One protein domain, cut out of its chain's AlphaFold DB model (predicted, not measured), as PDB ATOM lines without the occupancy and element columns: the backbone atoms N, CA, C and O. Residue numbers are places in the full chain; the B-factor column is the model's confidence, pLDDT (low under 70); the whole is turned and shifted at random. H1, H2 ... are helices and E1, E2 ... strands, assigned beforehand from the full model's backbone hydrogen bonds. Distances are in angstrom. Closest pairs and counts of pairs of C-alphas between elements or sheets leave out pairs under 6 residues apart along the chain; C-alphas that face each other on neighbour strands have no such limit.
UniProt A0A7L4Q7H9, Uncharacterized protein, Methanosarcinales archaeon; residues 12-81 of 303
ATOM      1  N   VAL A  12     190.589 159.608 206.251       89.56
ATOM      2  CA  VAL A  12     191.951 159.243 205.850       89.56
ATOM      3  C   VAL A  12     192.162 159.607 204.387       89.56
ATOM      4  O   VAL A  12     191.354 159.263 203.524       89.56
ATOM      5  N   GLN A  13     193.257 160.305 204.123       89.81
ATOM      6  CA  GLN A  13     193.689 160.697 202.794       89.81
ATOM      7  C   GLN A  13     195.184 160.443 202.621       89.81
ATOM      8  O   GLN A  13     195.932 160.306 203.593       89.81
ATOM      9  N   ALA A  14     195.601 160.354 201.365       87.50
ATOM     10  CA  ALA A  14     197.002 160.321 201.000       87.50
ATOM     11  C   ALA A  14     197.491 161.734 200.685       87.50
ATOM     12  O   ALA A  14     196.754 162.526 200.098       87.50
ATOM     13  N   ASP A  15     198.725 162.030 201.062       85.50
ATOM     14  CA  ASP A  15     199.370 163.312 200.805       85.50
ATOM     15  C   ASP A  15     200.847 163.097 200.495       85.50
ATOM     16  O   ASP A  15     201.495 162.235 201.091       85.50
ATOM     17  N   THR A  16     201.387 163.922 199.607       82.25
ATOM     18  CA  THR A  16     202.820 163.981 199.325       82.25
ATOM     19  C   THR A  16     203.295 165.348 199.793       82.25
ATOM     20  O   THR A  16     202.964 166.343 199.142       82.25
ATOM     21  N   PRO A  17     204.041 165.437 200.911       72.94
ATOM     22  CA  PRO A  17     204.487 166.720 201.435       72.94
ATOM     23  C   PRO A  17     205.194 167.533 200.345       72.94
ATOM     24  O   PRO A  17     206.069 167.030 199.647       72.94
ATOM     25  N   THR A  18     204.848 168.803 200.174       65.69
ATOM     26  CA  THR A  18     205.608 169.679 199.279       65.69
ATOM     27  C   THR A  18     206.944 170.015 199.947       65.69
ATOM     28  O   THR A  18     206.992 170.560 201.048       65.69
ATOM     29  N   GLY A  19     208.046 169.621 199.306       53.91
ATOM     30  CA  GLY A  19     209.407 169.607 199.860       53.91
ATOM     31  C   GLY A  19     210.071 170.965 200.122       53.91
ATOM     32  O   GLY A  19     211.290 171.051 200.036       53.91
ATOM     33  N   ASP A  20     209.331 172.016 200.474       49.12
ATOM     34  CA  ASP A  20     209.905 173.334 200.792       49.12
ATOM     35  C   ASP A  20     210.382 173.461 202.256       49.12
ATOM     36  O   ASP A  20     210.476 174.553 202.818       49.12
ATOM     37  N   MET A  21     210.766 172.347 202.890       46.84
ATOM     38  CA  MET A  21     211.600 172.393 204.094       46.84
ATOM     39  C   MET A  21     213.071 172.363 203.682       46.84
ATOM     40  O   MET A  21     213.673 171.302 203.542       46.84
ATOM     41  N   ARG A  22     213.667 173.548 203.500       40.91
ATOM     42  CA  ARG A  22     215.118 173.718 203.320       40.91
ATOM     43  C   ARG A  22     215.871 173.242 204.570       40.91
ATOM     44  O   ARG A  22     216.214 174.048 205.431       40.91
ATOM     45  N   TYR A  23     216.146 171.946 204.669       47.28
ATOM     46  CA  TYR A  23     217.070 171.392 205.653       47.28
ATOM     47  C   TYR A  23     218.435 171.170 205.001       47.28
ATOM     48  O   TYR A  23     218.654 170.224 204.255       47.28
ATOM     49  N   ASN A  24     219.365 172.077 205.299       47.88
ATOM     50  CA  ASN A  24     220.788 171.911 205.019       47.88
ATOM     51  C   ASN A  24     221.362 170.911 206.038       47.88
ATOM     52  O   ASN A  24     221.775 171.311 207.128       47.88
ATOM     53  N   ARG A  25     221.361 169.614 205.722       46.12
ATOM     54  CA  ARG A  25     222.257 168.646 206.370       46.12
ATOM     55  C   ARG A  25     222.762 167.638 205.350       46.12
ATOM     56  O   ARG A  25     222.002 166.849 204.804       46.12
ATOM     57  N   ASP A  26     224.066 167.707 205.125       52.00
ATOM     58  CA  ASP A  26     224.825 166.805 204.277       52.00
ATOM     59  C   ASP A  26     224.773 165.355 204.791       52.00
ATOM     60  O   ASP A  26     224.913 165.103 205.989       52.00
ATOM     61  N   SER A  27     224.685 164.424 203.833       49.78
ATOM     62  CA  SER A  27     225.066 162.994 203.873       49.78
ATOM     63  C   SER A  27     224.023 161.881 204.067       49.78
ATOM     64  O   SER A  27     224.411 160.716 204.030       49.78
ATOM     65  N   GLU A  28     222.718 162.158 204.064       48.47
ATOM     66  CA  GLU A  28     221.718 161.127 203.729       48.47
ATOM     67  C   GLU A  28     221.041 161.497 202.409       48.47
ATOM     68  O   GLU A  28     220.647 162.645 202.206       48.47
ATOM     69  N   ILE A  29     220.948 160.545 201.474       44.22
ATOM     70  CA  ILE A  29     220.164 160.711 200.246       44.22
ATOM     71  C   ILE A  29     218.709 160.856 200.694       44.22
ATOM     72  O   ILE A  29     218.008 159.867 200.885       44.22
ATOM     73  N   TRP A  30     218.273 162.094 200.905       45.38
ATOM     74  CA  TRP A  30     216.878 162.428 201.127       45.38
ATOM     75  C   TRP A  30     216.157 162.229 199.793       45.38
ATOM     76  O   TRP A  30     216.060 163.133 198.964       45.38
ATOM     77  N   THR A  31     215.729 160.994 199.527       47.91
ATOM     78  CA  THR A  31     214.705 160.733 198.519       47.91
ATOM     79  C   THR A  31     213.477 161.492 198.996       47.91
ATOM     80  O   THR A  31     213.055 161.265 200.126       47.91
ATOM     81  N   GLY A  32     213.005 162.458 198.204       56.16
ATOM     82  CA  GLY A  32     211.975 163.424 198.597       56.16
ATOM     83  C   GLY A  32     210.759 162.802 199.296       56.16
ATOM     84  O   GLY A  32     210.568 161.590 199.253       56.16
ATOM     85  N   PRO A  33     209.934 163.628 199.951       59.94
ATOM     86  CA  PRO A  33     209.016 163.169 200.982       59.94
ATOM     87  C   PRO A  33     208.103 162.066 200.446       59.94
ATOM     88  O   PRO A  33     207.318 162.290 199.523       59.94
ATOM     89  N   GLU A  34     208.266 160.865 201.003       72.88
ATOM     90  CA  GLU A  34     207.451 159.709 200.651       72.88
ATOM     91  C   GLU A  34     205.973 160.052 200.876       72.88
ATOM     92  O   GLU A  34     205.622 160.817 201.785       72.88
ATOM     93  N   GLU A  35     205.102 159.516 200.020       84.25
ATOM     94  CA  GLU A  35     203.660 159.662 200.197       84.25
ATOM     95  C   GLU A  35     203.281 159.150 201.595       84.25
ATOM     96  O   GLU A  35     203.823 158.153 202.075       84.25
ATOM     97  N   ARG A  36     202.356 159.823 202.275       86.44
ATOM     98  CA  ARG A  36     201.917 159.478 203.631       86.44
ATOM     99  C   ARG A  36     200.407 159.334 203.699       86.44
ATOM    100  O   ARG A  36     199.670 160.024 202.998       86.44
ATOM    101  N   TRP A  37     199.951 158.450 204.575       88.69
ATOM    102  CA  TRP A  37     198.568 158.424 205.028       88.69
ATOM    103  C   TRP A  37     198.399 159.427 206.150       88.69
ATOM    104  O   TRP A  37     199.246 159.500 207.038       88.69
ATOM    105  N   LEU A  38     197.293 160.163 206.150       91.06
ATOM    106  CA  LEU A  38     196.959 161.052 207.249       91.06
ATOM    107  C   LEU A  38     195.463 161.288 207.381       91.06
ATOM    108  O   LEU A  38     194.719 161.217 206.406       91.06
ATOM    109  N   PHE A  39     195.038 161.608 208.593       91.25
ATOM    110  CA  PHE A  39     193.723 162.171 208.850       91.25
ATOM    111  C   PHE A  39     193.813 163.216 209.952       91.25
ATOM    112  O   PHE A  39     194.719 163.214 210.790       91.25
ATOM    113  N   GLN A  40     192.843 164.114 209.921       89.00
ATOM    114  CA  GLN A  40     192.718 165.188 210.882       89.00
ATOM    115  C   GLN A  40     191.911 164.707 212.095       89.00
ATOM    116  O   GLN A  40     190.833 164.133 211.932       89.00
ATOM    117  N   LEU A  41     192.435 164.917 213.300       83.38
ATOM    118  CA  LEU A  41     191.732 164.630 214.553       83.38
ATOM    119  C   LEU A  41     190.810 165.788 214.944       83.38
ATOM    120  O   LEU A  41     189.678 165.553 215.345       83.38
ATOM    121  N   ASP A  42     191.290 167.020 214.799       73.94
ATOM    122  CA  ASP A  42     190.552 168.271 214.992       73.94
ATOM    123  C   ASP A  42     191.243 169.404 214.210       73.94
ATOM    124  O   ASP A  42     192.127 169.149 213.393       73.94
ATOM    125  N   ASP A  43     190.862 170.658 214.442       73.00
ATOM    126  CA  ASP A  43     191.401 171.799 213.695       73.00
ATOM    127  C   ASP A  43     192.938 171.950 213.820       73.00
ATOM    128  O   ASP A  43     193.567 172.463 212.892       73.00
ATOM    129  N   ASP A  44     193.553 171.412 214.880       75.00
ATOM    130  CA  ASP A  44     194.967 171.608 215.214       75.00
ATOM    131  C   ASP A  44     195.827 170.329 215.120       75.00
ATOM    132  O   ASP A  44     197.051 170.419 214.967       75.00
ATOM    133  N   TYR A  45     195.234 169.132 215.183       81.81
ATOM    134  CA  TYR A  45     195.974 167.865 215.256       81.81
ATOM    135  C   TYR A  45     195.745 166.941 214.061       81.81
ATOM    136  O   TYR A  45     194.629 166.707 213.595       81.81
ATOM    137  N   TRP A  46     196.839 166.320 213.621       86.50
ATOM    138  CA  TRP A  46     196.868 165.360 212.522       86.50
ATOM    139  C   TRP A  46     197.613 164.102 212.951       86.50
ATOM    140  O   TRP A  46     198.684 164.182 213.556       86.50
ATOM    141  N   ILE A  47     197.076 162.938 212.593       88.12
ATOM    142  CA  ILE A  47     197.797 161.666 212.669       88.12
ATOM    143  C   ILE A  47     198.257 161.316 211.269       88.12
ATOM    144  O   ILE A  47     197.458 161.354 210.333       88.12
ATOM    145  N   TRP A  48     199.528 160.957 211.130       89.62
ATOM    146  CA  TRP A  48     200.099 160.555 209.855       89.62
ATOM    147  C   TRP A  48     201.175 159.481 210.024       89.62
ATOM    148  O   TRP A  48     201.793 159.371 211.081       89.62
ATOM    149  N   ASP A  49     201.375 158.690 208.974       86.69
ATOM    150  CA  ASP A  49     202.439 157.689 208.842       86.69
ATOM    151  C   ASP A  49     202.788 157.557 207.355       86.69
ATOM    152  O   ASP A  49     201.921 157.741 206.492       86.69
ATOM    153  N   PHE A  50     204.048 157.264 207.040       85.25
ATOM    154  CA  PHE A  50     204.470 157.100 205.649       85.25
ATOM    155  C   PHE A  50     203.824 155.856 205.031       85.25
ATOM    156  O   PHE A  50     203.638 154.833 205.696       85.25
ATOM    157  N   LYS A  51     203.465 155.939 203.745       83.25
ATOM    158  CA  LYS A  51     202.952 154.789 203.000       83.25
ATOM    159  C   LYS A  51     204.073 153.785 202.792       83.25
ATOM    160  O   LYS A  51     205.144 154.126 202.294       83.25
ATOM    161  N   LYS A  52     203.810 152.519 203.095       81.12
ATOM    162  CA  LYS A  52     204.708 151.434 202.692       81.12
ATOM    163  C   LYS A  52     204.462 151.102 201.218       81.12
ATOM    164  O   LYS A  52     203.383 151.349 200.691       81.12
ATOM    165  N   LYS A  53     205.462 150.521 200.546       67.44
ATOM    166  CA  LYS A  53     205.432 150.238 199.093       67.44
ATOM    167  C   LYS A  53     204.247 149.374 198.628       67.44
ATOM    168  O   LYS A  53     203.920 149.428 197.448       67.44
ATOM    169  N   ASP A  54     203.601 148.651 199.544       66.81
ATOM    170  CA  ASP A  54     202.462 147.764 199.275       66.81
ATOM    171  C   ASP A  54     201.128 148.292 199.854       66.81
ATOM    172  O   ASP A  54     200.121 147.578 199.856       66.81
ATOM    173  N   ASP A  55     201.101 149.531 200.361       66.38
ATOM    174  CA  ASP A  55     199.916 150.114 200.994       66.38
ATOM    175  C   ASP A  55     198.941 150.680 199.942       66.38
ATOM    176  O   ASP A  55     198.916 151.880 199.656       66.38
ATOM    177  N   GLU A  56     198.102 149.822 199.362       64.38
ATOM    178  CA  GLU A  56     196.967 150.247 198.527       64.38
ATOM    179  C   GLU A  56     195.791 150.753 199.377       64.38
ATOM    180  O   GLU A  56     195.547 150.244 200.464       64.38
ATOM    181  N   SER A  57     195.001 151.714 198.881       58.12
ATOM    182  CA  SER A  57     193.793 152.196 199.576       58.12
ATOM    183  C   SER A  57     192.873 151.038 200.010       58.12
ATOM    184  O   SER A  57     192.633 150.126 199.209       58.12
ATOM    185  N   PRO A  58     192.301 151.062 201.229       55.50
ATOM    186  CA  PRO A  58     191.457 149.969 201.690       55.50
ATOM    187  C   PRO A  58     190.223 149.808 200.796       55.50
ATOM    188  O   PRO A  58     189.416 150.726 200.648       55.50
ATOM    189  N   SER A  59     190.055 148.617 200.216       53.84
ATOM    190  CA  SER A  59     188.743 148.158 199.761       53.84
ATOM    191  C   SER A  59     187.960 147.647 200.970       53.84
ATOM    192  O   SER A  59     188.549 147.155 201.933       53.84
ATOM    193  N   SER A  60     186.632 147.758 200.924       48.97
ATOM    194  CA  SER A  60     185.698 147.618 202.055       48.97
ATOM    195  C   SER A  60     185.735 146.300 202.853       48.97
ATOM    196  O   SER A  60     184.965 146.166 203.793       48.97
ATOM    197  N   ASN A  61     186.615 145.347 202.524       50.72
ATOM    198  CA  ASN A  61     186.725 144.033 203.166       50.72
ATOM    199  C   ASN A  61     188.179 143.582 203.469       50.72
ATOM    200  O   ASN A  61     188.405 142.390 203.686       50.72
ATOM    201  N   LYS A  62     189.185 144.475 203.466       55.47
ATOM    202  CA  LYS A  62     190.588 144.128 203.799       55.47
ATOM    203  C   LYS A  62     191.048 144.749 205.125       55.47
ATOM    204  O   LYS A  62     190.599 145.822 205.504       55.47
ATOM    205  N   LYS A  63     191.962 144.046 205.812       55.69
ATOM    206  CA  LYS A  63     192.648 144.470 207.051       55.69
ATOM    207  C   LYS A  63     193.258 145.878 206.873       55.69
ATOM    208  O   LYS A  63     193.747 146.139 205.771       55.69
ATOM    209  N   PRO A  64     193.263 146.751 207.906       59.00
ATOM    210  CA  PRO A  64     193.782 148.110 207.791       59.00
ATOM    211  C   PRO A  64     195.200 148.109 207.228       59.00
ATOM    212  O   PRO A  64     196.076 147.367 207.676       59.00
ATOM    213  N   VAL A  65     195.373 148.934 206.203       67.06
ATOM    214  CA  VAL A  65     196.546 148.960 205.326       67.06
ATOM    215  C   VAL A  65     197.739 149.606 206.039       67.06
ATOM    216  O   VAL A  65     198.881 149.249 205.796       67.06
ATOM    217  N   SER A  66     197.481 150.502 206.994       77.88
ATOM    218  CA  SER A  66     198.511 151.199 207.765       77.88
ATOM    219  C   SER A  66     198.074 151.446 209.211       77.88
ATOM    220  O   SER A  66     196.885 151.367 209.536       77.88
ATOM    221  N   ASN A  67     199.031 151.815 210.072       85.00
ATOM    222  CA  ASN A  67     198.759 152.227 211.455       85.00
ATOM    223  C   ASN A  67     197.723 153.363 211.508       85.00
ATOM    224  O   ASN A  67     196.863 153.384 212.381       85.00
ATOM    225  N   VAL A  68     197.776 154.285 210.542       87.94
ATOM    226  CA  VAL A  68     196.844 155.418 210.423       87.94
ATOM    227  C   VAL A  68     195.412 154.932 210.225       87.94
ATOM    228  O   VAL A  68     194.514 155.408 210.912       87.94
ATOM    229  N   HIS A  69     195.197 153.958 209.337       87.50
ATOM    230  CA  HIS A  69     193.874 153.372 209.125       87.50
ATOM    231  C   HIS A  69     193.383 152.615 210.358       87.50
ATOM    232  O   HIS A  69     192.227 152.769 210.736       87.50
ATOM    233  N   GLU A  70     194.257 151.852 211.020       87.75
ATOM    234  CA  GLU A  70     193.896 151.135 212.247       87.75
ATOM    235  C   GLU A  70     193.481 152.101 213.366       87.75
ATOM    236  O   GLU A  70     192.471 151.887 214.042       87.75
ATOM    237  N   ILE A  71     194.236 153.187 213.559       88.31
ATOM    238  CA  ILE A  71     193.912 154.218 214.548       88.31
ATOM    239  C   ILE A  71     192.605 154.921 214.166       88.31
ATOM    240  O   ILE A  71     191.737 155.080 215.024       88.31
ATOM    241  N   HIS A  72     192.431 155.296 212.895       90.44
ATOM    242  CA  HIS A  72     191.203 155.923 212.408       90.44
ATOM    243  C   HIS A  72     189.984 155.026 212.657       90.44
ATOM    244  O   HIS A  72     189.019 155.480 213.262       90.44
ATOM    245  N   GLU A  73     190.030 153.747 212.274       88.38
ATOM    246  CA  GLU A  73     188.943 152.788 212.521       88.38
ATOM    247  C   GLU A  73     188.633 152.636 214.012       88.38
ATOM    248  O   GLU A  73     187.464 152.653 214.401       88.38
ATOM    249  N   LYS A  74     189.660 152.533 214.867       87.19
ATOM    250  CA  LYS A  74     189.483 152.459 216.326       87.19
ATOM    251  C   LYS A  74     188.778 153.697 216.879       87.19
ATOM    252  O   LYS A  74     187.880 153.552 217.711       87.19
ATOM    253  N   ILE A  75     189.163 154.892 216.428       87.31
ATOM    254  CA  ILE A  75     188.537 156.145 216.864       87.31
ATOM    255  C   ILE A  75     187.112 156.240 216.320       87.31
ATOM    256  O   ILE A  75     186.186 156.418 217.107       87.31
ATOM    257  N   SER A  76     186.905 156.052 215.013       88.81
ATOM    258  CA  SER A  76     185.575 156.090 214.393       88.81
ATOM    259  C   SER A  76     184.612 155.114 215.059       88.81
ATOM    260  O   SER A  76     183.486 155.496 215.362       88.81
ATOM    261  N   LYS A  77     185.066 153.889 215.359       87.81
ATOM    262  CA  LYS A  77     184.260 152.896 216.071       87.81
ATOM    263  C   LYS A  77     183.881 153.367 217.474       87.81
ATOM    264  O   LYS A  77     182.721 153.255 217.848       87.81
ATOM    265  N   ARG A  78     184.828 153.914 218.249       82.56
ATOM    266  CA  ARG A  78     184.529 154.460 219.588       82.56
ATOM    267  C   ARG A  78     183.561 155.646 219.535       82.56
ATOM    268  O   ARG A  78     182.774 155.803 220.461       82.56
ATOM    269  N   LEU A  79     183.608 156.458 218.477       84.31
ATOM    270  CA  LEU A  79     182.674 157.570 218.278       84.31
ATOM    271  C   LEU A  79     181.269 157.089 217.883       84.31
ATOM    272  O   LEU A  79     180.285 157.667 218.334       84.31
ATOM    273  N   SER A  80     181.158 156.030 217.071       85.25
ATOM    274  CA  SER A  80     179.862 155.466 216.662       85.25
ATOM    275  C   SER A  80     179.226 154.553 217.713       85.25
ATOM    276  O   SER A  80     178.006 154.438 217.770       85.25
ATOM    277  N   GLU A  81     180.046 153.890 218.528       83.25
ATOM    278  CA  GLU A  81     179.640 152.961 219.587       83.25
ATOM    279  C   GLU A  81     180.214 153.442 220.933       83.25
ATOM    280  O   GLU A  81     181.158 152.839 221.458       83.25
TER     281      GLU A  81
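This is residues 12 to 81 of the 303 residues of an uncharacterized protein of Methanosarcinales archaeon (UniProt A0A7L4Q7H9). With little regular structure, this is a small three-stranded sheet with H1 over one face; residues 20 to 31 stick out at one end of the long axis, and residues 76 to 81 at the other. The 70 printed residues hold E1, E2, E3 and H1, in chain order; the sheet, E1 - E2 - E3, is antiparallel. The class is mixed, with 27 residues in named elements; the whole is loose, radius of gyration of the C-alphas 14.8 A, and flat, 49 by 30 by 15 A.

E1, residues 13 to 15, and E2, residues 36 to 40, form a hairpin, N 13 and O 38 being within hydrogen-bond range at 2.9 A. E2 and E3, residues 46 to 50, form another, with N 37 and O 49 at 2.8 A. E1, E2 and E3 make a meander, each strand the antiparallel neighbour of the one before. H1, residues 67 to 80, is on the sheet at a height of 10.7 A, over E2 and E3, and runs along the strands, at 12 degrees to E2 on the local plane. The closest C-alphas of E3 and H1 are those of Trp 48 and Val 68, 6.1 A apart. In H1 every O i to N i+4 pair is within hydrogen-bond range.

E1 begins at C-alpha 13 (193.689, 160.697, 202.794). E2 spans 13.0 A, E3 13.2 A and H1 19.9 A, to C-alpha 80 (179.862, 155.466, 216.662).

The farthest C-alphas, of Asp 26 and Glu 81, are 49.7 A apart. The printed part has no cut. The links E1 to E2 and E3 to H1 are long. pLDDT is under 70 at residues 18 to 33 and 53 to 65.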